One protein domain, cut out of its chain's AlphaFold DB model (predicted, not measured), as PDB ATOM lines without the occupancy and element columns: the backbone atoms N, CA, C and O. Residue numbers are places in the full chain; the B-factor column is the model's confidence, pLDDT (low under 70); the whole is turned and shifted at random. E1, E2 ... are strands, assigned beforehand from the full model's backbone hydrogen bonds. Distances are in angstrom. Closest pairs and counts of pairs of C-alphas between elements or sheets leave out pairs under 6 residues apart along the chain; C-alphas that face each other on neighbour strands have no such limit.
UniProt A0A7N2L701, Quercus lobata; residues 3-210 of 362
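AT A GLANCE: This is residues 3 to 210 of the 362 residues of a protein of Quercus lobata (UniProt A0A7N2L701). The chain is wound as a solenoid of flattened, stacked turns, with E1 to E4 in the first full set of strands and E5 to E8 in the next. Strands of successive turns lie side by side and make four parallel sheets; those led by E1 and E4 form one broad wall, nearly straight, and those led by E2 and E3 form the other, bent wall. The printed part has 208 residues with 28 named strands, E1 to E28 in order, and no named helix; the class is all strand. It is compact, with a radius of gyration of the C-alphas of 16.5 A, and flat, spanning 51 by 44 by 21 A.

IN THESE COORDINATES: Residues 3 to 14 hold no named element. E1, residues 15 to 19, begins with C-alpha 15 at (241.471, 206.816, 225.153) and is 13.9 A long. E2 is residues 22 to 25, E3 residues 28 to 31 and E4 residues 35 to 39. Next come E5, residues 42 to 46 and 13.7 A long, E6, residues 49 to 52, E7, residues 55 to 58, and E8, residues 62 to 66. Then follow E9, residues 69 to 72, E10, residues 76 to 79, E11, residues 82 to 85, and E12, residues 89 to 93. E13 is residues 96 to 100, E14 residues 103 to 106, E15 residues 109 to 112, with C-alpha 109 at (241.880, 216.055, 204.875), and E16 residues 116 to 120. E17 is residues 123 to 127, E18 residues 130 to 133, E19 residues 136 to 139 and E20 residues 143 to 147. E21 is residues 150 to 154, E22 residues 157 to 160, E23 residues 163 to 166 and E24 residues 170 to 174. E25, residues 177 to 181, is 13.6 A long. E26 is residues 190 to 193, E27 residues 197 to 201 and E28 residues 204 to 207, ending with C-alpha 207 at (237.212, 190.225, 195.506).

HOW THE PARTS SIT: The largest sheet runs E1 E5 E9 E13 E17 E21 E25 E28, with parallel neighbours; N 16 and O 42 of E1 and E5 are 2.9 A apart, within hydrogen-bond range. The sheet E2 E6 E10 E14 E18 E22 is parallel too, with N 24 and O 50 at 2.8 A. So is E3 E7 E11 E15 E19 E23 E26, with N 29 and O 55 at 2.8 A, and E4 E8 E12 E16 E20 E24 E27, with N 66 and O 38 at 2.8 A. The four form a stack of sheets, sheets face to face in turn. The E1 and E2 sheets face each other at 9.6 A, centre to centre of the facing parts, their planes 30 degrees apart; the closest C-alphas of E2 and E5 are those of Thr 22 and Ala 45, 7.2 A apart. The E3 and E4 sheets face each other at 10.1 A, their planes 13 degrees apart; the closest C-alphas of E4 and E7 are those of Leu 38 and Val 58, at 7.5 A. E2 runs on into E3 at 69 degrees, while E4 runs on into E5 at 13 degrees. Residues 184 to 185 pair in parallel with residues 157 to 158 of E22.

THE WHOLE: The C-alphas of Ser 6 and Glu 210 are the two farthest apart, at 55.4 A. The printed part has no cut. No link is long; E25 to E26, with 8 residues, is short, and the other links are tight. The mean pLDDT of the printed part is 88.1, and residues 3 to 8 and 207 to 210 are under 70.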
ATOM      1  N   ILE A   3     247.421 222.344 224.143       53.25
ATOM      2  CA  ILE A   3     248.666 222.855 223.560       53.25
ATOM      3  C   ILE A   3     249.790 222.428 224.493       53.25
ATOM      4  O   ILE A   3     249.760 222.752 225.677       53.25
ATOM      5  N   THR A   4     250.770 221.694 223.973       48.78
ATOM      6  CA  THR A   4     251.958 221.320 224.751       48.78
ATOM      7  C   THR A   4     253.162 222.139 224.290       48.78
ATOM      8  O   THR A   4     253.444 222.218 223.096       48.78
ATOM      9  N   TYR A   5     253.851 222.749 225.257       44.53
ATOM     10  CA  TYR A   5     255.095 223.506 225.097       44.53
ATOM     11  C   TYR A   5     256.219 222.737 225.798       44.53
ATOM     12  O   TYR A   5     256.544 223.016 226.946       44.53
ATOM     13  N   SER A   6     256.739 221.684 225.171       42.75
ATOM     14  CA  SER A   6     257.971 221.008 225.602       42.75
ATOM     15  C   SER A   6     258.376 219.969 224.558       42.75
ATOM     16  O   SER A   6     257.524 219.520 223.783       42.75
ATOM     17  N   ILE A   7     259.639 219.526 224.604       54.78
ATOM     18  CA  ILE A   7     260.196 218.377 223.873       54.78
ATOM     19  C   ILE A   7     259.476 217.103 224.350       54.78
ATOM     20  O   ILE A   7     259.987 216.273 225.107       54.78
ATOM     21  N   THR A   8     258.223 216.953 223.939       58.75
ATOM     22  CA  THR A   8     257.371 215.829 224.297       58.75
ATOM     23  C   THR A   8     257.803 214.634 223.466       58.75
ATOM     24  O   THR A   8     257.732 214.618 222.232       58.75
ATOM     25  N   LYS A   9     258.260 213.579 224.152       79.12
ATOM     26  CA  LYS A   9     258.623 212.322 223.490       79.12
ATOM     27  C   LYS A   9     257.449 211.742 222.705       79.12
ATOM     28  O   LYS A   9     257.714 211.100 221.706       79.12
ATOM     29  N   ALA A  10     256.201 211.925 223.118       86.06
ATOM     30  CA  ALA A  10     255.010 211.627 222.325       86.06
ATOM     31  C   ALA A  10     253.793 212.291 222.976       86.06
ATOM     32  O   ALA A  10     253.757 212.415 224.199       86.06
ATOM     33  N   LEU A  11     252.801 212.666 222.172       88.94
ATOM     34  CA  LEU A  11     251.501 213.131 222.655       88.94
ATOM     35  C   LEU A  11     250.416 212.145 222.219       88.94
ATOM     36  O   LEU A  11     250.422 211.671 221.080       88.94
ATOM     37  N   TYR A  12     249.501 211.835 223.130       89.56
ATOM     38  CA  TYR A  12     248.424 210.875 222.922       89.56
ATOM     39  C   TYR A  12     247.074 211.573 223.059       89.56
ATOM     40  O   TYR A  12     246.857 212.311 224.016       89.56
ATOM     41  N   GLY A  13     246.182 211.339 222.101       87.50
ATOM     42  CA  GLY A  13     244.781 211.724 222.190       87.50
ATOM     43  C   GLY A  13     244.015 210.868 223.197       87.50
ATOM     44  O   GLY A  13     244.556 209.928 223.789       87.50
ATOM     45  N   HIS A  14     242.734 211.189 223.367       88.06
ATOM     46  CA  HIS A  14     241.852 210.520 224.317       88.06
ATOM     47  C   HIS A  14     241.783 209.011 224.087       88.06
ATOM     48  O   HIS A  14     241.780 208.535 222.951       88.06
ATOM     49  N   ARG A  15     241.716 208.254 225.183       92.06
ATOM     50  CA  ARG A  15     241.471 206.816 225.153       92.06
ATOM     51  C   ARG A  15     240.113 206.538 225.781       92.06
ATOM     52  O   ARG A  15     239.929 206.837 226.954       92.06
ATOM     53  N   THR A  16     239.219 205.928 225.014       91.44
ATOM     54  CA  THR A  16     237.817 205.746 225.404       91.44
ATOM     55  C   THR A  16     237.408 204.289 225.269       91.44
ATOM     56  O   THR A  16     237.726 203.639 224.269       91.44
ATOM     57  N   GLN A  17     236.703 203.795 226.283       92.81
ATOM     58  CA  GLN A  17     235.995 202.519 226.283       92.81
ATOM     59  C   GLN A  17     234.544 202.799 226.665       92.81
ATOM     60  O   GLN A  17     234.308 203.377 227.723       92.81
ATOM     61  N   ALA A  18     233.596 202.455 225.797       87.25
ATOM     62  CA  ALA A  18     232.191 202.804 225.999       87.25
ATOM     63  C   ALA A  18     231.235 201.731 225.458       87.25
ATOM     64  O   ALA A  18     231.535 201.037 224.485       87.25
ATOM     65  N   TYR A  19     230.061 201.644 226.080       87.12
ATOM     66  CA  TYR A  19     228.893 200.926 225.570       87.12
ATOM     67  C   TYR A  19     227.865 201.971 225.123       87.12
ATOM     68  O   TYR A  19     227.602 202.918 225.863       87.12
ATOM     69  N   GLY A  20     227.313 201.829 223.919       86.56
ATOM     70  CA  GLY A  20     226.432 202.825 223.308       86.56
ATOM     71  C   GLY A  20     227.183 203.831 222.427       86.56
ATOM     72  O   GLY A  20     228.091 203.465 221.682       86.56
ATOM     73  N   GLU A  21     226.770 205.097 222.468       89.56
ATOM     74  CA  GLU A  21     227.239 206.129 221.539       89.56
ATOM     75  C   GLU A  21     228.484 206.874 222.051       89.56
ATOM     76  O   GLU A  21     228.519 207.380 223.171       89.56
ATOM     77  N   THR A  22     229.501 207.005 221.196       91.75
ATOM     78  CA  THR A  22     230.691 207.835 221.434       91.75
ATOM     79  C   THR A  22     230.782 208.945 220.392       91.75
ATOM     80  O   THR A  22     230.812 208.682 219.188       91.75
ATOM     81  N   LYS A  23     230.883 210.200 220.842       92.88
ATOM     82  CA  LYS A  23     230.986 211.384 219.979       92.88
ATOM     83  C   LYS A  23     232.233 212.199 220.314       92.88
ATOM     84  O   LYS A  23     232.372 212.665 221.439       92.88
ATOM     85  N   TYR A  24     233.067 212.445 219.309       90.69
ATOM     86  CA  TYR A  24     234.124 213.456 219.323       90.69
ATOM     87  C   TYR A  24     233.702 214.590 218.396       90.69
ATOM     88  O   TYR A  24     233.226 214.345 217.279       90.69
ATOM     89  N   SER A  25     233.778 215.824 218.885       91.25
ATOM     90  CA  SER A  25     233.368 216.984 218.103       91.25
ATOM     91  C   SER A  25     234.258 218.189 218.365       91.25
ATOM     92  O   SER A  25     234.305 218.712 219.480       91.25
ATOM     93  N   LYS A  26     234.854 218.708 217.288       88.81
ATOM     94  CA  LYS A  26     235.629 219.954 217.250       88.81
ATOM     95  C   LYS A  26     236.831 219.974 218.205       88.81
ATOM     96  O   LYS A  26     237.267 221.072 218.578       88.81
ATOM     97  N   GLU A  27     237.403 218.835 218.591       87.19
ATOM     98  CA  GLU A  27     238.649 218.868 219.355       87.19
ATOM     99  C   GLU A  27     239.807 219.331 218.461       87.19
ATOM    100  O   GLU A  27     239.845 219.185 217.233       87.19
ATOM    101  N   ASN A  28     240.768 219.988 219.102       88.81
ATOM    102  CA  ASN A  28     241.961 220.498 218.450       88.81
ATOM    103  C   ASN A  28     243.170 220.091 219.283       88.81
ATOM    104  O   ASN A  28     243.417 220.656 220.357       88.81
ATOM    105  N   LEU A  29     243.887 219.093 218.777       88.56
ATOM    106  CA  LEU A  29     245.107 218.551 219.346       88.56
ATOM    107  C   LEU A  29     246.280 219.019 218.483       88.56
ATOM    108  O   LEU A  29     246.417 218.631 217.316       88.56
ATOM    109  N   GLN A  30     247.119 219.879 219.056       88.81
ATOM    110  CA  GLN A  30     248.178 220.560 218.323       88.81
ATOM    111  C   GLN A  30     249.503 220.492 219.084       88.81
ATOM    112  O   GLN A  30     249.572 220.803 220.272       88.81
ATOM    113  N   VAL A  31     250.563 220.107 218.375       89.44
ATOM    114  CA  VAL A  31     251.942 220.114 218.874       89.44
ATOM    115  C   VAL A  31     252.711 221.204 218.141       89.44
ATOM    116  O   VAL A  31     252.745 221.213 216.907       89.44
ATOM    117  N   LEU A  32     253.286 222.139 218.896       88.56
ATOM    118  CA  LEU A  32     253.981 223.299 218.336       88.56
ATOM    119  C   LEU A  32     255.453 223.008 218.034       88.56
ATOM    120  O   LEU A  32     255.952 223.445 217.006       88.56
ATOM    121  N   ASP A  33     256.108 222.244 218.905       87.44
ATOM    122  CA  ASP A  33     257.540 221.950 218.849       87.44
ATOM    123  C   ASP A  33     257.811 220.541 218.281       87.44
ATOM    124  O   ASP A  33     256.897 219.769 217.958       87.44
ATOM    125  N   ARG A  34     259.085 220.177 218.156       88.56
ATOM    126  CA  ARG A  34     259.528 218.855 217.726       88.56
ATOM    127  C   ARG A  34     259.003 217.775 218.657       88.56
ATOM    128  O   ARG A  34     259.225 217.785 219.866       88.56
ATOM    129  N   THR A  35     258.408 216.751 218.061       87.75
ATOM    130  CA  THR A  35     257.910 215.582 218.791       87.75
ATOM    131  C   THR A  35     258.333 214.292 218.110       87.75
ATOM    132  O   THR A  35     258.597 214.243 216.910       87.75
ATOM    133  N   LYS A  36     258.418 213.183 218.847       92.06
ATOM    134  CA  LYS A  36     258.612 211.884 218.186       92.06
ATOM    135  C   LYS A  36     257.334 211.476 217.460       92.06
ATOM    136  O   LYS A  36     257.433 210.940 216.361       92.06
ATOM    137  N   ALA A  37     256.175 211.656 218.091       92.69
ATOM    138  CA  ALA A  37     254.912 211.169 217.569       92.69
ATOM    139  C   ALA A  37     253.707 211.885 218.187       92.69
ATOM    140  O   ALA A  37     253.676 212.127 219.392       92.69
ATOM    141  N   LEU A  38     252.690 212.125 217.362       94.19
ATOM    142  CA  LEU A  38     251.351 212.513 217.797       94.19
ATOM    143  C   LEU A  38     250.385 211.371 217.479       94.19
ATOM    144  O   LEU A  38     250.335 210.916 216.334       94.19
ATOM    145  N   TYR A  39     249.633 210.911 218.471       94.19
ATOM    146  CA  TYR A  39     248.605 209.889 218.315       94.19
ATOM    147  C   TYR A  39     247.224 210.513 218.468       94.19
ATOM    148  O   TYR A  39     246.962 211.173 219.465       94.19
ATOM    149  N   GLY A  40     246.345 210.288 217.495       93.12
ATOM    150  CA  GLY A  40     244.931 210.625 217.592       93.12
ATOM    151  C   GLY A  40     244.197 209.790 218.648       93.12
ATOM    152  O   GLY A  40     244.800 208.915 219.284       93.12
ATOM    153  N   PRO A  41     242.895 210.052 218.839       93.62
ATOM    154  CA  PRO A  41     242.081 209.346 219.819       93.62
ATOM    155  C   PRO A  41     242.037 207.840 219.542       93.62
ATOM    156  O   PRO A  41     242.072 207.388 218.394       93.62
ATOM    157  N   ARG A  42     241.969 207.053 220.615       94.81
ATOM    158  CA  ARG A  42     241.836 205.600 220.580       94.81
ATOM    159  C   ARG A  42     240.521 205.188 221.231       94.81
ATOM    160  O   ARG A  42     240.387 205.274 222.447       94.81
ATOM    161  N   THR A  43     239.612 204.654 220.432       93.69
ATOM    162  CA  THR A  43     238.255 204.307 220.868       93.69
ATOM    163  C   THR A  43     238.018 202.813 220.740       93.69
ATOM    164  O   THR A  43     238.346 202.214 219.715       93.69
ATOM    165  N   GLN A  44     237.438 202.226 221.781       92.62
ATOM    166  CA  GLN A  44     236.839 200.901 221.760       92.62
ATOM    167  C   GLN A  44     235.376 201.045 222.188       92.62
ATOM    168  O   GLN A  44     235.111 201.401 223.332       92.62
ATOM    169  N   ALA A  45     234.439 200.823 221.272       89.56
ATOM    170  CA  ALA A  45     233.022 201.074 221.514       89.56
ATOM    171  C   ALA A  45     232.150 199.874 221.124       89.56
ATOM    172  O   ALA A  45     232.382 199.231 220.100       89.56
ATOM    173  N   TYR A  46     231.123 199.602 221.923       85.69
ATOM    174  CA  TYR A  46     230.026 198.696 221.580       85.69
ATOM    175  C   TYR A  46     228.791 199.528 221.228       85.69
ATOM    176  O   TYR A  46     227.922 199.745 222.070       85.69
ATOM    177  N   GLY A  47     228.771 200.068 220.012       86.00
ATOM    178  CA  GLY A  47     227.743 200.979 219.522       86.00
ATOM    179  C   GLY A  47     228.302 201.976 218.508       86.00
ATOM    180  O   GLY A  47     229.344 201.741 217.888       86.00
ATOM    181  N   GLU A  48     227.598 203.090 218.319       90.25
ATOM    182  CA  GLU A  48     227.963 204.103 217.330       90.25
ATOM    183  C   GLU A  48     229.177 204.934 217.767       90.25
ATOM    184  O   GLU A  48     229.263 205.405 218.900       90.25
ATOM    185  N   THR A  49     230.116 205.170 216.850       94.00
ATOM    186  CA  THR A  49     231.245 206.086 217.055       94.00
ATOM    187  C   THR A  49     231.253 207.161 215.980       94.00
ATOM    188  O   THR A  49     231.302 206.865 214.786       94.00
ATOM    189  N   LYS A  50     231.265 208.428 216.388       95.88
ATOM    190  CA  LYS A  50     231.284 209.570 215.473       95.88
ATOM    191  C   LYS A  50     232.423 210.521 215.809       95.88
ATOM    192  O   LYS A  50     232.505 211.012 216.930       95.88
ATOM    193  N   TYR A  51     233.240 210.827 214.812       94.69
ATOM    194  CA  TYR A  51     234.218 211.907 214.839       94.69
ATOM    195  C   TYR A  51     233.753 213.017 213.903       94.69
ATOM    196  O   TYR A  51     233.261 212.743 212.802       94.69
ATOM    197  N   SER A  52     233.822 214.260 214.366       94.62
ATOM    198  CA  SER A  52     233.313 215.397 213.612       94.62
ATOM    199  C   SER A  52     234.179 216.636 213.799       94.62
ATOM    200  O   SER A  52     234.080 217.329 214.814       94.62
ATOM    201  N   LYS A  53     234.866 217.037 212.728       92.38
ATOM    202  CA  LYS A  53     235.675 218.263 212.636       92.38
ATOM    203  C   LYS A  53     236.877 218.262 213.579       92.38
ATOM    204  O   LYS A  53     237.320 219.342 213.993       92.38
ATOM    205  N   GLU A  54     237.425 217.091 213.884       92.06
ATOM    206  CA  GLU A  54     238.636 216.997 214.693       92.06
ATOM    207  C   GLU A  54     239.851 217.537 213.942       92.06
ATOM    208  O   GLU A  54     239.992 217.422 212.717       92.06
ATOM    209  N   LYS A  55     240.770 218.145 214.688       93.44
ATOM    210  CA  LYS A  55     242.011 218.707 214.151       93.44
ATOM    211  C   LYS A  55     243.201 218.119 214.892       93.44
ATOM    212  O   LYS A  55     243.430 218.423 216.056       93.44
ATOM    213  N   LEU A  56     243.998 217.339 214.171       93.69
ATOM    214  CA  LEU A  56     245.260 216.760 214.631       93.69
ATOM    215  C   LEU A  56     246.407 217.425 213.873       93.69
ATOM    216  O   LEU A  56     246.524 217.252 212.655       93.69
ATOM    217  N   ARG A  57     247.241 218.216 214.560       94.06
ATOM    218  CA  ARG A  57     248.296 219.005 213.901       94.06
ATOM    219  C   ARG A  57     249.649 218.949 214.597       94.06
ATOM    220  O   ARG A  57     249.734 219.056 215.813       94.06
ATOM    221  N   VAL A  58     250.709 218.885 213.796       93.75
ATOM    222  CA  VAL A  58     252.094 219.091 214.244       93.75
ATOM    223  C   VAL A  58     252.727 220.195 213.404       93.75
ATOM    224  O   VAL A  58     252.638 220.150 212.173       93.75
ATOM    225  N   LEU A  59     253.308 221.200 214.058       92.50
ATOM    226  CA  LEU A  59     253.831 222.392 213.386       92.50
ATOM    227  C   LEU A  59     255.308 222.252 213.017       92.50
ATOM    228  O   LEU A  59     255.674 222.625 211.910       92.50
ATOM    229  N   ASP A  60     256.116 221.665 213.896       91.75
ATOM    230  CA  ASP A  60     257.524 221.343 213.635       91.75
ATOM    231  C   ASP A  60     257.670 219.866 213.195       91.75
ATOM    232  O   ASP A  60     256.709 219.159 212.859       91.75
ATOM    233  N   ARG A  61     258.904 219.374 213.169       91.69
ATOM    234  CA  ARG A  61     259.291 218.036 212.746       91.69
ATOM    235  C   ARG A  61     258.745 216.972 213.679       91.69
ATOM    236  O   ARG A  61     258.872 217.045 214.903       91.69
ATOM    237  N   THR A  62     258.261 215.890 213.076       93.56
ATOM    238  CA  THR A  62     257.860 214.684 213.805       93.56
ATOM    239  C   THR A  62     258.381 213.411 213.162       93.56
ATOM    240  O   THR A  62     258.691 213.376 211.974       93.56
ATOM    241  N   LYS A  63     258.515 212.316 213.917       94.88
ATOM    242  CA  LYS A  63     258.726 211.013 213.266       94.88
ATOM    243  C   LYS A  63     257.407 210.476 212.720       94.88
ATOM    244  O   LYS A  63     257.435 209.872 211.651       94.88
ATOM    245  N   ALA A  64     256.288 210.679 213.413       95.69
ATOM    246  CA  ALA A  64     255.000 210.158 212.978       95.69
ATOM    247  C   ALA A  64     253.807 211.005 213.442       95.69
ATOM    248  O   ALA A  64     253.778 211.519 214.558       95.69
ATOM    249  N   LEU A  65     252.783 211.082 212.599       96.81
ATOM    250  CA  LEU A  65     251.431 211.471 212.993       96.81
ATOM    251  C   LEU A  65     250.516 210.269 212.775       96.81
ATOM    252  O   LEU A  65     250.506 209.705 211.680       96.81
ATOM    253  N   HIS A  66     249.764 209.876 213.794       96.81
ATOM    254  CA  HIS A  66     248.778 208.808 213.714       96.81
ATOM    255  C   HIS A  66     247.377 209.390 213.854       96.81
ATOM    256  O   HIS A  66     247.097 210.082 214.828       96.81
ATOM    257  N   GLY A  67     246.503 209.095 212.897       95.81
ATOM    258  CA  GLY A  67     245.083 209.401 212.988       95.81
ATOM    259  C   GLY A  67     244.361 208.622 214.090       95.81
ATOM    260  O   GLY A  67     244.983 207.818 214.797       95.81
ATOM    261  N   PRO A  68     243.042 208.839 214.219       95.38
ATOM    262  CA  PRO A  68     242.197 208.092 215.137       95.38
ATOM    263  C   PRO A  68     242.326 206.580 214.945       95.38
ATOM    264  O   PRO A  68     242.454 206.090 213.818       95.38
ATOM    265  N   ARG A  69     242.266 205.831 216.044       96.38
ATOM    266  CA  ARG A  69     242.206 204.369 216.026       96.38
ATOM    267  C   ARG A  69     240.917 203.902 216.682       96.38
ATOM    268  O   ARG A  69     240.764 204.045 217.889       96.38
ATOM    269  N   THR A  70     240.058 203.258 215.907       95.25
ATOM    270  CA  THR A  70     238.726 202.845 216.354       95.25
ATOM    271  C   THR A  70     238.565 201.336 216.244       95.25
ATOM    272  O   THR A  70     238.904 200.742 215.220       95.25
ATOM    273  N   GLN A  71     238.063 200.727 217.312       92.69
ATOM    274  CA  GLN A  71     237.526 199.371 217.350       92.69
ATOM    275  C   GLN A  71     236.057 199.486 217.758       92.69
ATOM    276  O   GLN A  71     235.784 199.879 218.887       92.69
ATOM    277  N   ALA A  72     235.128 199.215 216.850       89.19
ATOM    278  CA  ALA A  72     233.706 199.423 217.099       89.19
ATOM    279  C   ALA A  72     232.874 198.187 216.740       89.19
ATOM    280  O   ALA A  72     233.086 197.569 215.698       89.19
ATOM    281  N   TYR A  73     231.905 197.850 217.584       85.12
ATOM    282  CA  TYR A  73     230.805 196.945 217.249       85.12
ATOM    283  C   TYR A  73     229.560 197.790 216.978       85.12
ATOM    284  O   TYR A  73     228.745 198.003 217.869       85.12
ATOM    285  N   GLY A  74     229.485 198.359 215.779       86.19
ATOM    286  CA  GLY A  74     228.469 199.331 215.392       86.19
ATOM    287  C   GLY A  74     228.955 200.264 214.285       86.19
ATOM    288  O   GLY A  74     230.030 200.073 213.707       86.19
ATOM    289  N   GLU A  75     228.152 201.283 213.980       91.06
ATOM    290  CA  GLU A  75     228.474 202.252 212.935       91.06
ATOM    291  C   GLU A  75     229.627 203.180 213.353       91.06
ATOM    292  O   GLU A  75     229.657 203.713 214.461       91.06
ATOM    293  N   THR A  76     230.573 203.422 212.443       95.25
ATOM    294  CA  THR A  76     231.657 204.396 212.626       95.25
ATOM    295  C   THR A  76     231.604 205.479 211.552       95.25
ATOM    296  O   THR A  76     231.677 205.191 210.359       95.25
ATOM    297  N   LYS A  77     231.532 206.746 211.962       96.81
ATOM    298  CA  LYS A  77     231.485 207.913 211.070       96.81
ATOM    299  C   LYS A  77     232.667 208.849 211.338       96.81
ATOM    300  O   LYS A  77     232.849 209.290 212.470       96.81
ATOM    301  N   TYR A  78     233.407 209.210 210.296       96.38
ATOM    302  CA  TYR A  78     234.382 210.303 210.285       96.38
ATOM    303  C   TYR A  78     233.862 211.401 209.362       96.38
ATOM    304  O   TYR A  78     233.436 211.114 208.237       96.38
ATOM    305  N   LEU A  79     233.803 212.630 209.872       95.50
ATOM    306  CA  LEU A  79     233.252 213.772 209.158       95.50
ATOM    307  C   LEU A  79     234.189 214.975 209.277       95.50
ATOM    308  O   LEU A  79     234.262 215.610 210.328       95.50
ATOM    309  N   GLU A  80     234.788 215.377 208.160       94.38
ATOM    310  CA  GLU A  80     235.590 216.602 208.039       94.38
ATOM    311  C   GLU A  80     236.815 216.647 208.972       94.38
ATOM    312  O   GLU A  80     237.227 217.732 209.408       94.38
ATOM    313  N   GLU A  81     237.436 215.502 209.268       94.38
ATOM    314  CA  GLU A  81     238.634 215.489 210.107       94.38
ATOM    315  C   GLU A  81     239.841 216.027 209.341       94.38
ATOM    316  O   GLU A  81     239.993 215.899 208.119       94.38
ATOM    317  N   LYS A  82     240.750 216.656 210.083       96.12
ATOM    318  CA  LYS A  82     241.936 217.284 209.515       96.12
ATOM    319  C   LYS A  82     243.195 216.825 210.231       96.12
ATOM    320  O   LYS A  82     243.483 217.267 211.342       96.12
ATOM    321  N   LEU A  83     243.993 216.023 209.535       96.56
ATOM    322  CA  LEU A  83     245.301 215.550 209.980       96.56
ATOM    323  C   LEU A  83     246.382 216.294 209.194       96.56
ATOM    324  O   LEU A  83     246.443 216.187 207.966       96.56
ATOM    325  N   GLN A  84     247.231 217.062 209.877       96.62
ATOM    326  CA  GLN A  84     248.196 217.939 209.215       96.62
ATOM    327  C   GLN A  84     249.577 217.923 209.882       96.62
ATOM    328  O   GLN A  84     249.688 218.084 211.094       96.62
ATOM    329  N   VAL A  85     250.637 217.818 209.081       96.62
ATOM    330  CA  VAL A  85     252.013 218.121 209.510       96.62
ATOM    331  C   VAL A  85     252.561 219.252 208.646       96.62
ATOM    332  O   VAL A  85     252.447 219.190 207.418       96.62
ATOM    333  N   LEU A  86     253.093 220.303 209.273       95.31
ATOM    334  CA  LEU A  86     253.562 221.496 208.564       95.31
ATOM    335  C   LEU A  86     255.043 221.402 208.149       95.31
ATOM    336  O   LEU A  86     255.376 221.850 207.060       95.31
ATOM    337  N   ASP A  87     255.899 220.778 208.958       94.56
ATOM    338  CA  ASP A  87     257.309 220.503 208.624       94.56
ATOM    339  C   ASP A  87     257.478 219.027 208.183       94.56
ATOM    340  O   ASP A  87     256.532 218.329 207.793       94.56
ATOM    341  N   ARG A  88     258.709 218.523 208.219       94.12
ATOM    342  CA  ARG A  88     259.108 217.183 207.810       94.12
ATOM    343  C   ARG A  88     258.586 216.133 208.771       94.12
ATOM    344  O   ARG A  88     258.768 216.211 209.988       94.12
ATOM    345  N   THR A  89     258.060 215.058 208.197       96.00
ATOM    346  CA  THR A  89     257.716 213.842 208.939       96.00
ATOM    347  C   THR A  89     258.337 212.606 208.314       96.00
ATOM    348  O   THR A  89     258.675 212.594 207.135       96.00
ATOM    349  N   LYS A  90     258.523 211.520 209.072       96.56
ATOM    350  CA  LYS A  90     258.785 210.236 208.406       96.56
ATOM    351  C   LYS A  90     257.487 209.678 207.842       96.56
ATOM    352  O   LYS A  90     257.509 209.203 206.711       96.56
ATOM    353  N   VAL A  91     256.399 209.701 208.610       97.56
ATOM    354  CA  VAL A  91     255.137 209.078 208.203       97.56
ATOM    355  C   VAL A  91     253.922 209.850 208.722       97.56
ATOM    356  O   VAL A  91     253.918 210.332 209.854       97.56
ATOM    357  N   LEU A  92     252.870 209.923 207.909       97.88
ATOM    358  CA  LEU A  92     251.518 210.269 208.350       97.88
ATOM    359  C   LEU A  92     250.619 209.053 208.123       97.88
ATOM    360  O   LEU A  92     250.565 208.530 207.011       97.88
ATOM    361  N   TYR A  93     249.932 208.603 209.167       97.81
ATOM    362  CA  TYR A  93     248.929 207.549 209.098       97.81
ATOM    363  C   TYR A  93     247.538 208.157 209.232       97.81
ATOM    364  O   TYR A  93     247.268 208.854 210.208       97.81
ATOM    365  N   GLY A  94     246.661 207.868 208.276       96.81
ATOM    366  CA  GLY A  94     245.241 208.173 208.373       96.81
ATOM    367  C   GLY A  94     244.530 207.390 209.481       96.81
ATOM    368  O   GLY A  94     245.166 206.615 210.208       96.81
ATOM    369  N   PRO A  95     243.206 207.578 209.607       96.50
ATOM    370  CA  PRO A  95     242.390 206.824 210.547       96.50
ATOM    371  C   PRO A  95     242.537 205.313 210.346       96.50
ATOM    372  O   PRO A  95     242.627 204.827 209.215       96.50
ATOM    373  N   ARG A  96     242.548 204.559 211.446       97.00
ATOM    374  CA  ARG A  96     242.551 203.096 211.426       97.00
ATOM    375  C   ARG A  96     241.311 202.567 212.126       97.00
ATOM    376  O   ARG A  96     241.189 202.718 213.338       97.00
ATOM    377  N   THR A  97     240.472 201.862 211.384       96.12
ATOM    378  CA  THR A  97     239.176 201.383 211.871       96.12
ATOM    379  C   THR A  97     239.090 199.867 211.760       96.12
ATOM    380  O   THR A  97     239.449 199.291 210.732       96.12
ATOM    381  N   GLN A  98     238.640 199.229 212.833       93.44
ATOM    382  CA  GLN A  98     238.157 197.853 212.860       93.44
ATOM    383  C   GLN A  98     236.701 197.913 213.317       93.44
ATOM    384  O   GLN A  98     236.458 198.287 214.462       93.44
ATOM    385  N   ALA A  99     235.754 197.628 212.430       89.38
ATOM    386  CA  ALA A  99     234.333 197.796 212.713       89.38
ATOM    387  C   ALA A  99     233.527 196.536 212.375       89.38
ATOM    388  O   ALA A  99     233.743 195.914 211.337       89.38
ATOM    389  N   TYR A 100     232.576 196.184 213.233       84.94
ATOM    390  CA  TYR A 100     231.484 195.262 212.917       84.94
ATOM    391  C   TYR A 100     230.227 196.097 212.682       84.94
ATOM    392  O   TYR A 100     229.473 196.362 213.615       84.94
ATOM    393  N   GLY A 101     230.072 196.608 211.465       86.06
ATOM    394  CA  GLY A 101     229.042 197.575 211.101       86.06
ATOM    395  C   GLY A 101     229.494 198.507 209.979       86.06
ATOM    396  O   GLY A 101     230.591 198.377 209.427       86.06
ATOM    397  N   GLU A 102     228.635 199.468 209.642       90.38
ATOM    398  CA  GLU A 102     228.924 200.445 208.595       90.38
ATOM    399  C   GLU A 102     230.075 201.382 208.987       90.38
ATOM    400  O   GLU A 102     230.146 201.880 210.110       90.38
ATOM    401  N   THR A 103     230.968 201.683 208.045       95.56
ATOM    402  CA  THR A 103     232.022 202.690 208.218       95.56
ATOM    403  C   THR A 103     231.920 203.761 207.139       95.56
ATOM    404  O   THR A 103     231.945 203.461 205.947       95.56
ATOM    405  N   LYS A 104     231.844 205.029 207.540       96.81
ATOM    406  CA  LYS A 104     231.716 206.174 206.629       96.81
ATOM    407  C   LYS A 104     232.833 207.180 206.881       96.81
ATOM    408  O   LYS A 104     233.018 207.621 208.012       96.81
ATOM    409  N   TYR A 105     233.524 207.568 205.820       96.62
ATOM    410  CA  TYR A 105     234.453 208.693 205.779       96.62
ATOM    411  C   TYR A 105     233.879 209.759 204.848       96.62
ATOM    412  O   TYR A 105     233.251 209.431 203.832       96.62
ATOM    413  N   SER A 106     234.009 211.027 205.233       95.19
ATOM    414  CA  SER A 106     233.498 212.126 204.425       95.19
ATOM    415  C   SER A 106     234.327 213.386 204.608       95.19
ATOM    416  O   SER A 106     234.319 214.000 205.676       95.19
ATOM    417  N   LYS A 107     234.939 213.847 203.513       93.69
ATOM    418  CA  LYS A 107     235.701 215.104 203.420       93.69
ATOM    419  C   LYS A 107     236.904 215.176 204.372       93.69
ATOM    420  O   LYS A 107     237.295 216.269 204.796       93.69
ATOM    421  N   GLU A 108     237.509 214.045 204.682       94.25
ATOM    422  CA  GLU A 108     238.750 213.936 205.431       94.25
ATOM    423  C   GLU A 108     239.891 214.619 204.680       94.25
ATOM    424  O   GLU A 108     240.057 214.502 203.458       94.25
ATOM    425  N   LYS A 109     240.729 215.340 205.424       96.62
ATOM    426  CA  LYS A 109     241.880 216.055 204.875       96.62
ATOM    427  C   LYS A 109     243.161 215.625 205.572       96.62
ATOM    428  O   LYS A 109     243.452 216.056 206.686       96.62
ATOM    429  N   LEU A 110     243.968 214.839 204.866       97.06
ATOM    430  CA  LEU A 110     245.282 214.377 205.309       97.06
ATOM    431  C   LEU A 110     246.354 215.127 204.521       97.06
ATOM    432  O   LEU A 110     246.425 215.001 203.298       97.06
ATOM    433  N   GLN A 111     247.183 215.922 205.199       97.12
ATOM    434  CA  GLN A 111     248.110 216.831 204.526       97.12
ATOM    435  C   GLN A 111     249.498 216.877 205.182       97.12
ATOM    436  O   GLN A 111     249.616 217.071 206.390       97.12
ATOM    437  N   VAL A 112     250.553 216.784 204.371       97.00
ATOM    438  CA  VAL A 112     251.934 217.108 204.775       97.00
ATOM    439  C   VAL A 112     252.465 218.229 203.884       97.00
ATOM    440  O   VAL A 112     252.321 218.154 202.662       97.00
ATOM    441  N   LEU A 113     253.018 219.283 204.488       95.81
ATOM    442  CA  LEU A 113     253.434 220.489 203.763       95.81
ATOM    443  C   LEU A 113     254.905 220.445 203.317       95.81
ATOM    444  O   LEU A 113     255.212 220.971 202.256       95.81
ATOM    445  N   ASP A 114     255.784 219.787 204.071       95.00
ATOM    446  CA  ASP A 114     257.183 219.534 203.683       95.00
ATOM    447  C   ASP A 114     257.340 218.049 203.266       95.00
ATOM    448  O   ASP A 114     256.387 217.362 202.875       95.00
ATOM    449  N   ARG A 115     258.564 217.530 203.326       93.62
ATOM    450  CA  ARG A 115     258.947 216.183 202.925       93.62
ATOM    451  C   ARG A 115     258.424 215.143 203.897       93.62
ATOM    452  O   ARG A 115     258.584 215.250 205.116       93.62
ATOM    453  N   THR A 116     257.916 214.051 203.336       96.38
ATOM    454  CA  THR A 116     257.590 212.834 204.085       96.38
ATOM    455  C   THR A 116     258.239 211.607 203.467       96.38
ATOM    456  O   THR A 116     258.570 211.600 202.287       96.38
ATOM    457  N   LYS A 117     258.465 210.531 204.229       96.81
ATOM    458  CA  LYS A 117     258.768 209.250 203.572       96.81
ATOM    459  C   LYS A 117     257.488 208.654 203.014       96.81
ATOM    460  O   LYS A 117     257.507 208.205 201.875       96.81
ATOM    461  N   VAL A 118     256.421 208.608 203.810       97.19
ATOM    462  CA  VAL A 118     255.171 207.960 203.407       97.19
ATOM    463  C   VAL A 118     253.953 208.686 203.977       97.19
ATOM    464  O   VAL A 118     253.957 209.113 205.131       97.19
ATOM    465  N   LEU A 119     252.889 208.791 203.185       97.81
ATOM    466  CA  LEU A 119     251.549 209.130 203.662       97.81
ATOM    467  C   LEU A 119     250.636 207.927 203.425       97.81
ATOM    468  O   LEU A 119     250.552 207.440 202.300       97.81
ATOM    469  N   TYR A 120     249.966 207.450 204.470       97.69
ATOM    470  CA  TYR A 120     248.944 206.413 204.382       97.69
ATOM    471  C   TYR A 120     247.563 207.027 204.574       97.69
ATOM    472  O   TYR A 120     247.331 207.720 205.562       97.69
ATOM    473  N   GLY A 121     246.650 206.739 203.652       96.44
ATOM    474  CA  GLY A 121     245.233 207.028 203.792       96.44
ATOM    475  C   GLY A 121     244.561 206.226 204.908       96.44
ATOM    476  O   GLY A 121     245.228 205.486 205.642       96.44
ATOM    477  N   PRO A 122     243.231 206.359 205.034       96.44
ATOM    478  CA  PRO A 122     242.446 205.561 205.962       96.44
ATOM    479  C   PRO A 122     242.656 204.060 205.743       96.44
ATOM    480  O   PRO A 122     242.748 203.589 204.607       96.44
ATOM    481  N   ARG A 123     242.717 203.295 206.833       96.56
ATOM    482  CA  ARG A 123     242.784 201.834 206.794       96.56
ATOM    483  C   ARG A 123     241.610 201.238 207.550       96.56
ATOM    484  O   ARG A 123     241.530 201.390 208.767       96.56
ATOM    485  N   THR A 124     240.783 200.479 206.848       95.75
ATOM    486  CA  THR A 124     239.543 199.923 207.389       95.75
ATOM    487  C   THR A 124     239.551 198.404 207.289       95.75
ATOM    488  O   THR A 124     239.917 197.845 206.255       95.75
ATOM    489  N   GLN A 125     239.176 197.741 208.377       92.50
ATOM    490  CA  GLN A 125     238.768 196.341 208.408       92.50
ATOM    491  C   GLN A 125     237.318 196.325 208.888       92.50
ATOM    492  O   GLN A 125     237.077 196.691 210.036       92.50
ATOM    493  N   ALA A 126     236.370 195.997 208.018       88.50
ATOM    494  CA  ALA A 126     234.948 196.108 208.330       88.50
ATOM    495  C   ALA A 126     234.184 194.815 208.026       88.50
ATOM    496  O   ALA A 126     234.408 194.184 206.997       88.50
ATOM    497  N   TYR A 127     233.256 194.448 208.903       83.69
ATOM    498  CA  TYR A 127     232.179 193.503 208.607       83.69
ATOM    499  C   TYR A 127     230.905 194.322 208.394       83.69
ATOM    500  O   TYR A 127     230.203 194.629 209.353       83.69
ATOM    501  N   GLY A 128     230.683 194.778 207.163       83.81
ATOM    502  CA  GLY A 128     229.646 195.744 206.811       83.81
ATOM    503  C   GLY A 128     230.070 196.682 205.682       83.81
ATOM    504  O   GLY A 128     231.178 196.586 205.144       83.81
ATOM    505  N   GLU A 129     229.180 197.606 205.316       88.25
ATOM    506  CA  GLU A 129     229.447 198.561 204.241       88.25
ATOM    507  C   GLU A 129     230.537 199.573 204.620       88.25
ATOM    508  O   GLU A 129     230.548 200.122 205.721       88.25
ATOM    509  N   THR A 130     231.425 199.897 203.680       93.56
ATOM    510  CA  THR A 130     232.416 200.970 203.839       93.56
ATOM    511  C   THR A 130     232.253 202.025 202.748       93.56
ATOM    512  O   THR A 130     232.296 201.715 201.560       93.56
ATOM    513  N   LYS A 131     232.100 203.295 203.127       94.88
ATOM    514  CA  LYS A 131     231.926 204.420 202.193       94.88
ATOM    515  C   LYS A 131     233.010 205.471 202.420       94.88
ATOM    516  O   LYS A 131     233.205 205.915 203.547       94.88
ATOM    517  N   TYR A 132     233.668 205.887 201.345       94.56
ATOM    518  CA  TYR A 132     234.592 207.020 201.302       94.56
ATOM    519  C   TYR A 132     234.021 208.084 200.379       94.56
ATOM    520  O   TYR A 132     233.489 207.763 199.307       94.56
ATOM    521  N   SER A 133     234.076 209.343 200.804       93.00
ATOM    522  CA  SER A 133     233.533 210.428 200.006       93.00
ATOM    523  C   SER A 133     234.349 211.699 200.146       93.00
ATOM    524  O   SER A 133     234.344 212.357 201.183       93.00
ATOM    525  N   LYS A 134     234.926 212.140 199.028       89.44
ATOM    526  CA  LYS A 134     235.653 213.410 198.902       89.44
ATOM    527  C   LYS A 134     236.901 213.469 199.789       89.44
ATOM    528  O   LYS A 134     237.250 214.568 200.235       89.44
ATOM    529  N   GLU A 135     237.587 212.348 200.026       91.88
ATOM    530  CA  GLU A 135     238.824 212.402 200.808       91.88
ATOM    531  C   GLU A 135     239.923 213.126 200.037       91.88
ATOM    532  O   GLU A 135     240.082 212.994 198.818       91.88
ATOM    533  N   LYS A 136     240.702 213.931 200.759       95.12
ATOM    534  CA  LYS A 136     241.815 214.697 200.205       95.12
ATOM    535  C   LYS A 136     243.113 214.317 200.899       95.12
ATOM    536  O   LYS A 136     243.394 214.769 202.010       95.12
ATOM    537  N   LEU A 137     243.938 213.545 200.201       95.88
ATOM    538  CA  LEU A 137     245.274 213.148 200.641       95.88
ATOM    539  C   LEU A 137     246.304 213.952 199.849       95.88
ATOM    540  O   LEU A 137     246.357 213.848 198.623       95.88
ATOM    541  N   GLN A 138     247.114 214.762 200.529       96.00
ATOM    542  CA  GLN A 138     248.017 215.692 199.856       96.00
ATOM    543  C   GLN A 138     249.409 215.757 200.496       96.00
ATOM    544  O   GLN A 138     249.540 215.950 201.703       96.00
ATOM    545  N   VAL A 139     250.450 215.678 199.668       95.69
ATOM    546  CA  VAL A 139     251.831 216.023 200.046       95.69
ATOM    547  C   VAL A 139     252.323 217.148 199.139       95.69
ATOM    548  O   VAL A 139     252.138 217.080 197.924       95.69
ATOM    549  N   LEU A 140     252.885 218.208 199.720       93.75
ATOM    550  CA  LEU A 140     253.275 219.409 198.975       93.75
ATOM    551  C   LEU A 140     254.742 219.380 198.515       93.75
ATOM    552  O   LEU A 140     255.044 219.942 197.472       93.75
ATOM    553  N   ASP A 141     255.629 218.701 199.240       93.12
ATOM    554  CA  ASP A 141     257.021 218.466 198.828       93.12
ATOM    555  C   ASP A 141     257.182 216.986 198.403       93.12
ATOM    556  O   ASP A 141     256.225 216.296 198.027       93.12
ATOM    557  N   ARG A 142     258.408 216.470 198.442       91.06
ATOM    558  CA  ARG A 142     258.777 215.123 198.020       91.06
ATOM    559  C   ARG A 142     258.280 214.073 198.997       91.06
ATOM    560  O   ARG A 142     258.405 214.209 200.219       91.06
ATOM    561  N   THR A 143     257.839 212.950 198.443       94.69
ATOM    562  CA  THR A 143     257.546 211.735 199.208       94.69
ATOM    563  C   THR A 143     258.177 210.496 198.589       94.69
ATOM    564  O   THR A 143     258.497 210.475 197.406       94.69
ATOM    565  N   LYS A 144     258.409 209.432 199.366       95.31
ATOM    566  CA  LYS A 144     258.708 208.132 198.740       95.31
ATOM    567  C   LYS A 144     257.424 207.488 198.241       95.31
ATOM    568  O   LYS A 144     257.429 206.959 197.137       95.31
ATOM    569  N   ALA A 145     256.361 207.518 199.039       94.06
ATOM    570  CA  ALA A 145     255.091 206.920 198.663       94.06
ATOM    571  C   ALA A 145     253.891 207.676 199.239       94.06
ATOM    572  O   ALA A 145     253.930 208.187 200.360       94.06
ATOM    573  N   LEU A 146     252.799 207.700 198.483       96.06
ATOM    574  CA  LEU A 146     251.475 208.057 198.982       96.06
ATOM    575  C   LEU A 146     250.558 206.865 198.737       96.06
ATOM    576  O   LEU A 146     250.459 206.392 197.609       96.06
ATOM    577  N   HIS A 147     249.917 206.367 199.788       95.38
ATOM    578  CA  HIS A 147     248.936 205.296 199.703       95.38
ATOM    579  C   HIS A 147     247.543 205.850 199.951       95.38
ATOM    580  O   HIS A 147     247.312 206.503 200.967       95.38
ATOM    581  N   GLY A 148     246.623 205.558 199.039       93.06
ATOM    582  CA  GLY A 148     245.206 205.819 199.195       93.06
ATOM    583  C   GLY A 148     244.557 205.006 200.312       93.06
ATOM    584  O   GLY A 148     245.237 204.274 201.042       93.06
ATOM    585  N   PRO A 149     243.229 205.132 200.450       94.38
ATOM    586  CA  PRO A 149     242.453 204.313 201.368       94.38
ATOM    587  C   PRO A 149     242.691 202.817 201.140       94.38
ATOM    588  O   PRO A 149     242.763 202.355 199.999       94.38
ATOM    589  N   ARG A 150     242.805 202.047 202.223       94.06
ATOM    590  CA  ARG A 150     242.920 200.589 202.169       94.06
ATOM    591  C   ARG A 150     241.810 199.934 202.972       94.06
ATOM    592  O   ARG A 150     241.752 200.112 204.186       94.06
ATOM    593  N   THR A 151     241.029 199.090 202.320       92.88
ATOM    594  CA  THR A 151     239.867 198.435 202.922       92.88
ATOM    595  C   THR A 151     240.002 196.919 202.839       92.88
ATOM    596  O   THR A 151     240.404 196.379 201.810       92.88
ATOM    597  N   GLN A 152     239.700 196.238 203.940       90.00
ATOM    598  CA  GLN A 152     239.414 194.808 203.983       90.00
ATOM    599  C   GLN A 152     237.983 194.664 204.498       90.00
ATOM    600  O   GLN A 152     237.744 194.993 205.658       90.00
ATOM    601  N   ALA A 153     237.035 194.275 203.650       83.88
ATOM    602  CA  ALA A 153     235.616 194.312 204.001       83.88
ATOM    603  C   ALA A 153     234.894 192.989 203.728       83.88
ATOM    604  O   ALA A 153     235.123 192.348 202.707       83.88
ATOM    605  N   TYR A 154     233.983 192.609 204.617       79.62
ATOM    606  CA  TYR A 154     232.919 191.645 204.336       79.62
ATOM    607  C   TYR A 154     231.633 192.445 204.124       79.62
ATOM    608  O   TYR A 154     230.946 192.770 205.089       79.62
ATOM    609  N   GLY A 155     231.383 192.871 202.886       78.69
ATOM    610  CA  GLY A 155     230.329 193.826 202.537       78.69
ATOM    611  C   GLY A 155     230.733 194.774 201.406       78.69
ATOM    612  O   GLY A 155     231.850 194.713 200.884       78.69
ATOM    613  N   GLU A 156     229.815 195.662 201.020       83.56
ATOM    614  CA  GLU A 156     230.049 196.613 199.930       83.56
ATOM    615  C   GLU A 156     231.076 197.690 200.303       83.56
ATOM    616  O   GLU A 156     231.072 198.234 201.408       83.56
ATOM    617  N   THR A 157     231.927 198.079 199.353       88.25
ATOM    618  CA  THR A 157     232.832 199.226 199.500       88.25
ATOM    619  C   THR A 157     232.600 200.249 198.390       88.25
ATOM    620  O   THR A 157     232.645 199.917 197.210       88.25
ATOM    621  N   LYS A 158     232.379 201.517 198.741       89.06
ATOM    622  CA  LYS A 158     232.137 202.603 197.778       89.06
ATOM    623  C   LYS A 158     233.156 203.721 197.974       89.06
ATOM    624  O   LYS A 158     233.324 204.211 199.088       89.06
ATOM    625  N   TYR A 159     233.795 204.144 196.892       87.62
ATOM    626  CA  TYR A 159     234.675 205.312 196.838       87.62
ATOM    627  C   TYR A 159     234.050 206.371 195.937       87.62
ATOM    628  O   TYR A 159     233.463 206.050 194.901       87.62
ATOM    629  N   SER A 160     234.126 207.639 196.337       86.12
ATOM    630  CA  SER A 160     233.528 208.714 195.553       86.12
ATOM    631  C   SER A 160     234.301 210.018 195.678       86.12
ATOM    632  O   SER A 160     234.344 210.627 196.743       86.12
ATOM    633  N   LYS A 161     234.805 210.530 194.552       84.12
ATOM    634  CA  LYS A 161     235.475 211.838 194.429       84.12
ATOM    635  C   LYS A 161     236.759 211.946 195.254       84.12
ATOM    636  O   LYS A 161     237.099 213.027 195.738       84.12
ATOM    637  N   GLU A 162     237.472 210.837 195.397       86.31
ATOM    638  CA  GLU A 162     238.748 210.780 196.110       86.31
ATOM    639  C   GLU A 162     239.821 211.590 195.386       86.31
ATOM    640  O   GLU A 162     240.001 211.445 194.179       86.31
ATOM    641  N   LYS A 163     240.563 212.434 196.106       89.62
ATOM    642  CA  LYS A 163     241.642 213.252 195.543       89.62
ATOM    643  C   LYS A 163     242.962 212.958 196.242       89.62
ATOM    644  O   LYS A 163     243.193 213.391 197.371       89.62
ATOM    645  N   LEU A 164     243.864 212.289 195.531       91.19
ATOM    646  CA  LEU A 164     245.205 211.969 196.005       91.19
ATOM    647  C   LEU A 164     246.218 212.762 195.184       91.19
ATOM    648  O   LEU A 164     246.264 212.635 193.960       91.19
ATOM    649  N   GLN A 165     247.016 213.597 195.848       91.00
ATOM    650  CA  GLN A 165     247.880 214.556 195.169       91.00
ATOM    651  C   GLN A 165     249.274 214.664 195.800       91.00
ATOM    652  O   GLN A 165     249.407 214.863 197.006       91.00
ATOM    653  N   VAL A 166     250.315 214.619 194.969       92.00
ATOM    654  CA  VAL A 166     251.688 215.000 195.338       92.00
ATOM    655  C   VAL A 166     252.132 216.159 194.442       92.00
ATOM    656  O   VAL A 166     251.988 216.068 193.224       92.00
ATOM    657  N   LEU A 167     252.606 217.266 195.022       89.75
ATOM    658  CA  LEU A 167     252.975 218.464 194.245       89.75
ATOM    659  C   LEU A 167     254.444 218.503 193.790       89.75
ATOM    660  O   LEU A 167     254.748 219.223 192.851       89.75
ATOM    661  N   ASP A 168     255.333 217.733 194.414       89.44
ATOM    662  CA  ASP A 168     256.721 217.550 193.961       89.44
ATOM    663  C   ASP A 168     256.919 216.075 193.535       89.44
ATOM    664  O   ASP A 168     255.984 215.401 193.087       89.44
ATOM    665  N   ARG A 169     258.136 215.542 193.656       86.75
ATOM    666  CA  ARG A 169     258.501 214.186 193.231       86.75
ATOM    667  C   ARG A 169     257.999 213.112 194.187       86.75
ATOM    668  O   ARG A 169     258.117 213.232 195.410       86.75
ATOM    669  N   THR A 170     257.572 211.984 193.626       90.06
ATOM    670  CA  THR A 170     257.313 210.747 194.381       90.06
ATOM    671  C   THR A 170     257.971 209.531 193.742       90.06
ATOM    672  O   THR A 170     258.235 209.520 192.546       90.06
ATOM    673  N   LYS A 171     258.266 208.475 194.513       91.06
ATOM    674  CA  LYS A 171     258.600 207.186 193.880       91.06
ATOM    675  C   LYS A 171     257.334 206.468 193.437       91.06
ATOM    676  O   LYS A 171     257.317 205.941 192.335       91.06
ATOM    677  N   ALA A 172     256.303 206.449 194.274       87.56
ATOM    678  CA  ALA A 172     255.060 205.768 193.958       87.56
ATOM    679  C   ALA A 172     253.843 206.499 194.525       87.56
ATOM    680  O   ALA A 172     253.878 207.047 195.630       87.56
ATOM    681  N   LEU A 173     252.742 206.478 193.786       88.38
ATOM    682  CA  LEU A 173     251.428 206.856 194.291       88.38
ATOM    683  C   LEU A 173     250.492 205.673 194.074       88.38
ATOM    684  O   LEU A 173     250.377 205.174 192.960       88.38
ATOM    685  N   TYR A 174     249.861 205.212 195.147       86.44
ATOM    686  CA  TYR A 174     248.909 204.114 195.129       86.44
ATOM    687  C   TYR A 174     247.508 204.659 195.365       86.44
ATOM    688  O   TYR A 174     247.276 205.328 196.373       86.44
ATOM    689  N   GLY A 175     246.589 204.361 194.457       85.31
ATOM    690  CA  GLY A 175     245.170 204.630 194.612       85.31
ATOM    691  C   GLY A 175     244.521 203.777 195.709       85.31
ATOM    692  O   GLY A 175     245.210 203.081 196.466       85.31
ATOM    693  N   PRO A 176     243.186 203.846 195.821       87.31
ATOM    694  CA  PRO A 176     242.430 203.024 196.754       87.31
ATOM    695  C   PRO A 176     242.684 201.527 196.541       87.31
ATOM    696  O   PRO A 176     242.756 201.050 195.409       87.31
ATOM    697  N   ARG A 177     242.805 200.769 197.631       88.25
ATOM    698  CA  ARG A 177     242.978 199.315 197.579       88.25
ATOM    699  C   ARG A 177     241.930 198.615 198.422       88.25
ATOM    700  O   ARG A 177     241.870 198.840 199.628       88.25
ATOM    701  N   THR A 178     241.217 197.675 197.826       86.94
ATOM    702  CA  THR A 178     240.156 196.921 198.497       86.94
ATOM    703  C   THR A 178     240.426 195.425 198.411       86.94
ATOM    704  O   THR A 178     240.831 194.923 197.367       86.94
ATOM    705  N   GLN A 179     240.239 194.714 199.517       86.44
ATOM    706  CA  GLN A 179     240.094 193.260 199.543       86.44
ATOM    707  C   GLN A 179     238.715 192.976 200.136       86.44
ATOM    708  O   GLN A 179     238.519 193.268 201.314       86.44
ATOM    709  N   ALA A 180     237.754 192.514 199.341       77.12
ATOM    710  CA  ALA A 180     236.370 192.424 199.798       77.12
ATOM    711  C   ALA A 180     235.699 191.088 199.477       77.12
ATOM    712  O   ALA A 180     235.908 190.514 198.415       77.12
ATOM    713  N   TYR A 181     234.849 190.630 200.391       70.25
ATOM    714  CA  TYR A 181     233.819 189.624 200.135       70.25
ATOM    715  C   TYR A 181     232.504 190.384 199.885       70.25
ATOM    716  O   TYR A 181     231.675 190.510 200.785       70.25
ATOM    717  N   GLY A 182     232.392 191.033 198.720       70.12
ATOM    718  CA  GLY A 182     231.287 191.931 198.357       70.12
ATOM    719  C   GLY A 182     231.624 192.857 197.180       70.12
ATOM    720  O   GLY A 182     232.744 192.836 196.661       70.12
ATOM    721  N   GLU A 183     230.666 193.688 196.756       74.00
ATOM    722  CA  GLU A 183     230.861 194.632 195.645       74.00
ATOM    723  C   GLU A 183     231.803 195.788 196.015       74.00
ATOM    724  O   GLU A 183     231.804 196.292 197.139       74.00
ATOM    725  N   THR A 184     232.593 196.267 195.049       80.94
ATOM    726  CA  THR A 184     233.389 197.493 195.203       80.94
ATOM    727  C   THR A 184     233.115 198.455 194.055       80.94
ATOM    728  O   THR A 184     233.329 198.097 192.902       80.94
ATOM    729  N   LYS A 185     232.691 199.686 194.365       81.06
ATOM    730  CA  LYS A 185     232.386 200.729 193.372       81.06
ATOM    731  C   LYS A 185     233.326 201.919 193.530       81.06
ATOM    732  O   LYS A 185     233.561 202.389 194.644       81.06
ATOM    733  N   TYR A 186     233.827 202.408 192.402       79.94
ATOM    734  CA  TYR A 186     234.689 203.583 192.290       79.94
ATOM    735  C   TYR A 186     233.969 204.653 191.474       79.94
ATOM    736  O   TYR A 186     233.256 204.343 190.519       79.94
ATOM    737  N   SER A 187     234.105 205.914 191.858       74.75
ATOM    738  CA  SER A 187     233.465 207.025 191.169       74.75
ATOM    739  C   SER A 187     234.304 208.293 191.268       74.75
ATOM    740  O   SER A 187     234.377 208.930 192.321       74.75
ATOM    741  N   LYS A 188     234.835 208.750 190.128       77.19
ATOM    742  CA  LYS A 188     235.477 210.069 189.968       77.19
ATOM    743  C   LYS A 188     236.730 210.263 190.839       77.19
ATOM    744  O   LYS A 188     236.970 211.367 191.335       77.19
ATOM    745  N   GLU A 189     237.528 209.218 191.043       79.44
ATOM    746  CA  GLU A 189     238.830 209.302 191.707       79.44
ATOM    747  C   GLU A 189     239.823 210.111 190.865       79.44
ATOM    748  O   GLU A 189     239.957 209.927 189.657       79.44
ATOM    749  N   LYS A 190     240.573 210.997 191.519       77.75
ATOM    750  CA  LYS A 190     241.624 211.810 190.913       77.75
ATOM    751  C   LYS A 190     242.959 211.529 191.589       77.75
ATOM    752  O   LYS A 190     243.189 211.924 192.733       77.75
ATOM    753  N   LEU A 191     243.855 210.891 190.844       84.62
ATOM    754  CA  LEU A 191     245.246 210.647 191.221       84.62
ATOM    755  C   LEU A 191     246.133 211.638 190.459       84.62
ATOM    756  O   LEU A 191     246.049 211.714 189.236       84.62
ATOM    757  N   GLN A 192     246.958 212.422 191.155       80.31
ATOM    758  CA  GLN A 192     247.774 213.457 190.513       80.31
ATOM    759  C   GLN A 192     249.169 213.571 191.139       80.31
ATOM    760  O   GLN A 192     249.311 213.719 192.352       80.31
ATOM    761  N   VAL A 193     250.202 213.574 190.297       81.62
ATOM    762  CA  VAL A 193     251.570 213.981 190.651       81.62
ATOM    763  C   VAL A 193     251.955 215.127 189.719       81.62
ATOM    764  O   VAL A 193     251.699 215.017 188.524       81.62
ATOM    765  N   LEU A 194     252.477 216.234 190.254       80.12
ATOM    766  CA  LEU A 194     252.807 217.413 189.438       80.12
ATOM    767  C   LEU A 194     254.242 217.423 188.894       80.12
ATOM    768  O   LEU A 194     254.457 217.978 187.823       80.12
ATOM    769  N   ASP A 195     255.204 216.826 189.603       80.50
ATOM    770  CA  ASP A 195     256.568 216.620 189.093       80.50
ATOM    771  C   ASP A 195     256.767 215.129 188.724       80.50
ATOM    772  O   ASP A 195     255.837 214.437 188.304       80.50
ATOM    773  N   ARG A 196     257.980 214.589 188.869       77.31
ATOM    774  CA  ARG A 196     258.324 213.215 188.469       77.31
ATOM    775  C   ARG A 196     257.774 212.149 189.423       77.31
ATOM    776  O   ARG A 196     257.932 212.232 190.643       77.31
ATOM    777  N   THR A 197     257.254 211.067 188.843       79.12
ATOM    778  CA  THR A 197     256.898 209.820 189.535       79.12
ATOM    779  C   THR A 197     257.508 208.607 188.838       79.12
ATOM    780  O   THR A 197     257.611 208.599 187.616       79.12
ATOM    781  N   LYS A 198     257.935 207.586 189.600       80.19
ATOM    782  CA  LYS A 198     258.371 206.307 189.006       80.19
ATOM    783  C   LYS A 198     257.205 205.357 188.741       80.19
ATOM    784  O   LYS A 198     257.293 204.552 187.826       80.19
ATOM    785  N   ALA A 199     256.161 205.410 189.563       79.06
ATOM    786  CA  ALA A 199     255.022 204.513 189.457       79.06
ATOM    787  C   ALA A 199     253.736 205.200 189.917       79.06
ATOM    788  O   ALA A 199     253.679 205.836 190.975       79.06
ATOM    789  N   LEU A 200     252.683 205.038 189.128       79.12
ATOM    790  CA  LEU A 200     251.330 205.432 189.481       79.12
ATOM    791  C   LEU A 200     250.468 204.174 189.433       79.12
ATOM    792  O   LEU A 200     250.330 203.553 188.385       79.12
ATOM    793  N   HIS A 201     249.923 203.779 190.576       78.06
ATOM    794  CA  HIS A 201     249.037 202.631 190.683       78.06
ATOM    795  C   HIS A 201     247.613 203.134 190.887       78.06
ATOM    796  O   HIS A 201     247.349 203.861 191.846       78.06
ATOM    797  N   GLY A 202     246.711 202.752 189.984       76.19
ATOM    798  CA  GLY A 202     245.286 203.055 190.079       76.19
ATOM    799  C   GLY A 202     244.582 202.338 191.240       76.19
ATOM    800  O   GLY A 202     245.237 201.702 192.077       76.19
ATOM    801  N   PRO A 203     243.244 202.438 191.306       78.88
ATOM    802  CA  PRO A 203     242.440 201.622 192.205       78.88
ATOM    803  C   PRO A 203     242.699 200.126 191.980       78.88
ATOM    804  O   PRO A 203     242.850 199.686 190.843       78.88
ATOM    805  N   ARG A 204     242.757 199.337 193.057       77.62
ATOM    806  CA  ARG A 204     242.936 197.878 192.982       77.62
ATOM    807  C   ARG A 204     241.959 197.166 193.900       77.62
ATOM    808  O   ARG A 204     241.985 197.391 195.110       77.62
ATOM    809  N   THR A 205     241.188 196.238 193.352       78.56
ATOM    810  CA  THR A 205     240.280 195.377 194.116       78.56
ATOM    811  C   THR A 205     240.745 193.928 194.038       78.56
ATOM    812  O   THR A 205     241.271 193.490 193.026       78.56
ATOM    813  N   GLN A 206     240.588 193.196 195.134       73.81
ATOM    814  CA  GLN A 206     240.709 191.746 195.183       73.81
ATOM    815  C   GLN A 206     239.427 191.228 195.835       73.81
ATOM    816  O   GLN A 206     239.248 191.405 197.041       73.81
ATOM    817  N   ALA A 207     238.510 190.691 195.034       59.12
ATOM    818  CA  ALA A 207     237.212 190.225 195.506       59.12
ATOM    819  C   ALA A 207     237.192 188.696 195.641       59.12
ATOM    820  O   ALA A 207     237.714 187.999 194.773       59.12
ATOM    821  N   TYR A 208     236.601 188.189 196.721       50.62
ATOM    822  CA  TYR A 208     236.385 186.762 196.960       50.62
ATOM    823  C   TYR A 208     234.867 186.535 197.105       50.62
ATOM    824  O   TYR A 208     234.305 186.792 198.163       50.62
ATOM    825  N   GLY A 209     234.181 186.161 196.023       43.03
ATOM    826  CA  GLY A 209     232.717 185.976 195.967       43.03
ATOM    827  C   GLY A 209     232.157 186.229 194.561       43.03
ATOM    828  O   GLY A 209     232.847 186.846 193.749       43.03
ATOM    829  N   GLU A 210     230.946 185.738 194.261       36.69
ATOM    830  CA  GLU A 210     230.297 185.895 192.947       36.69
ATOM    831  C   GLU A 210     230.164 187.373 192.570       36.69
ATOM    832  O   GLU A 210     229.310 188.118 193.048       36.69
TER     833      GLU A 210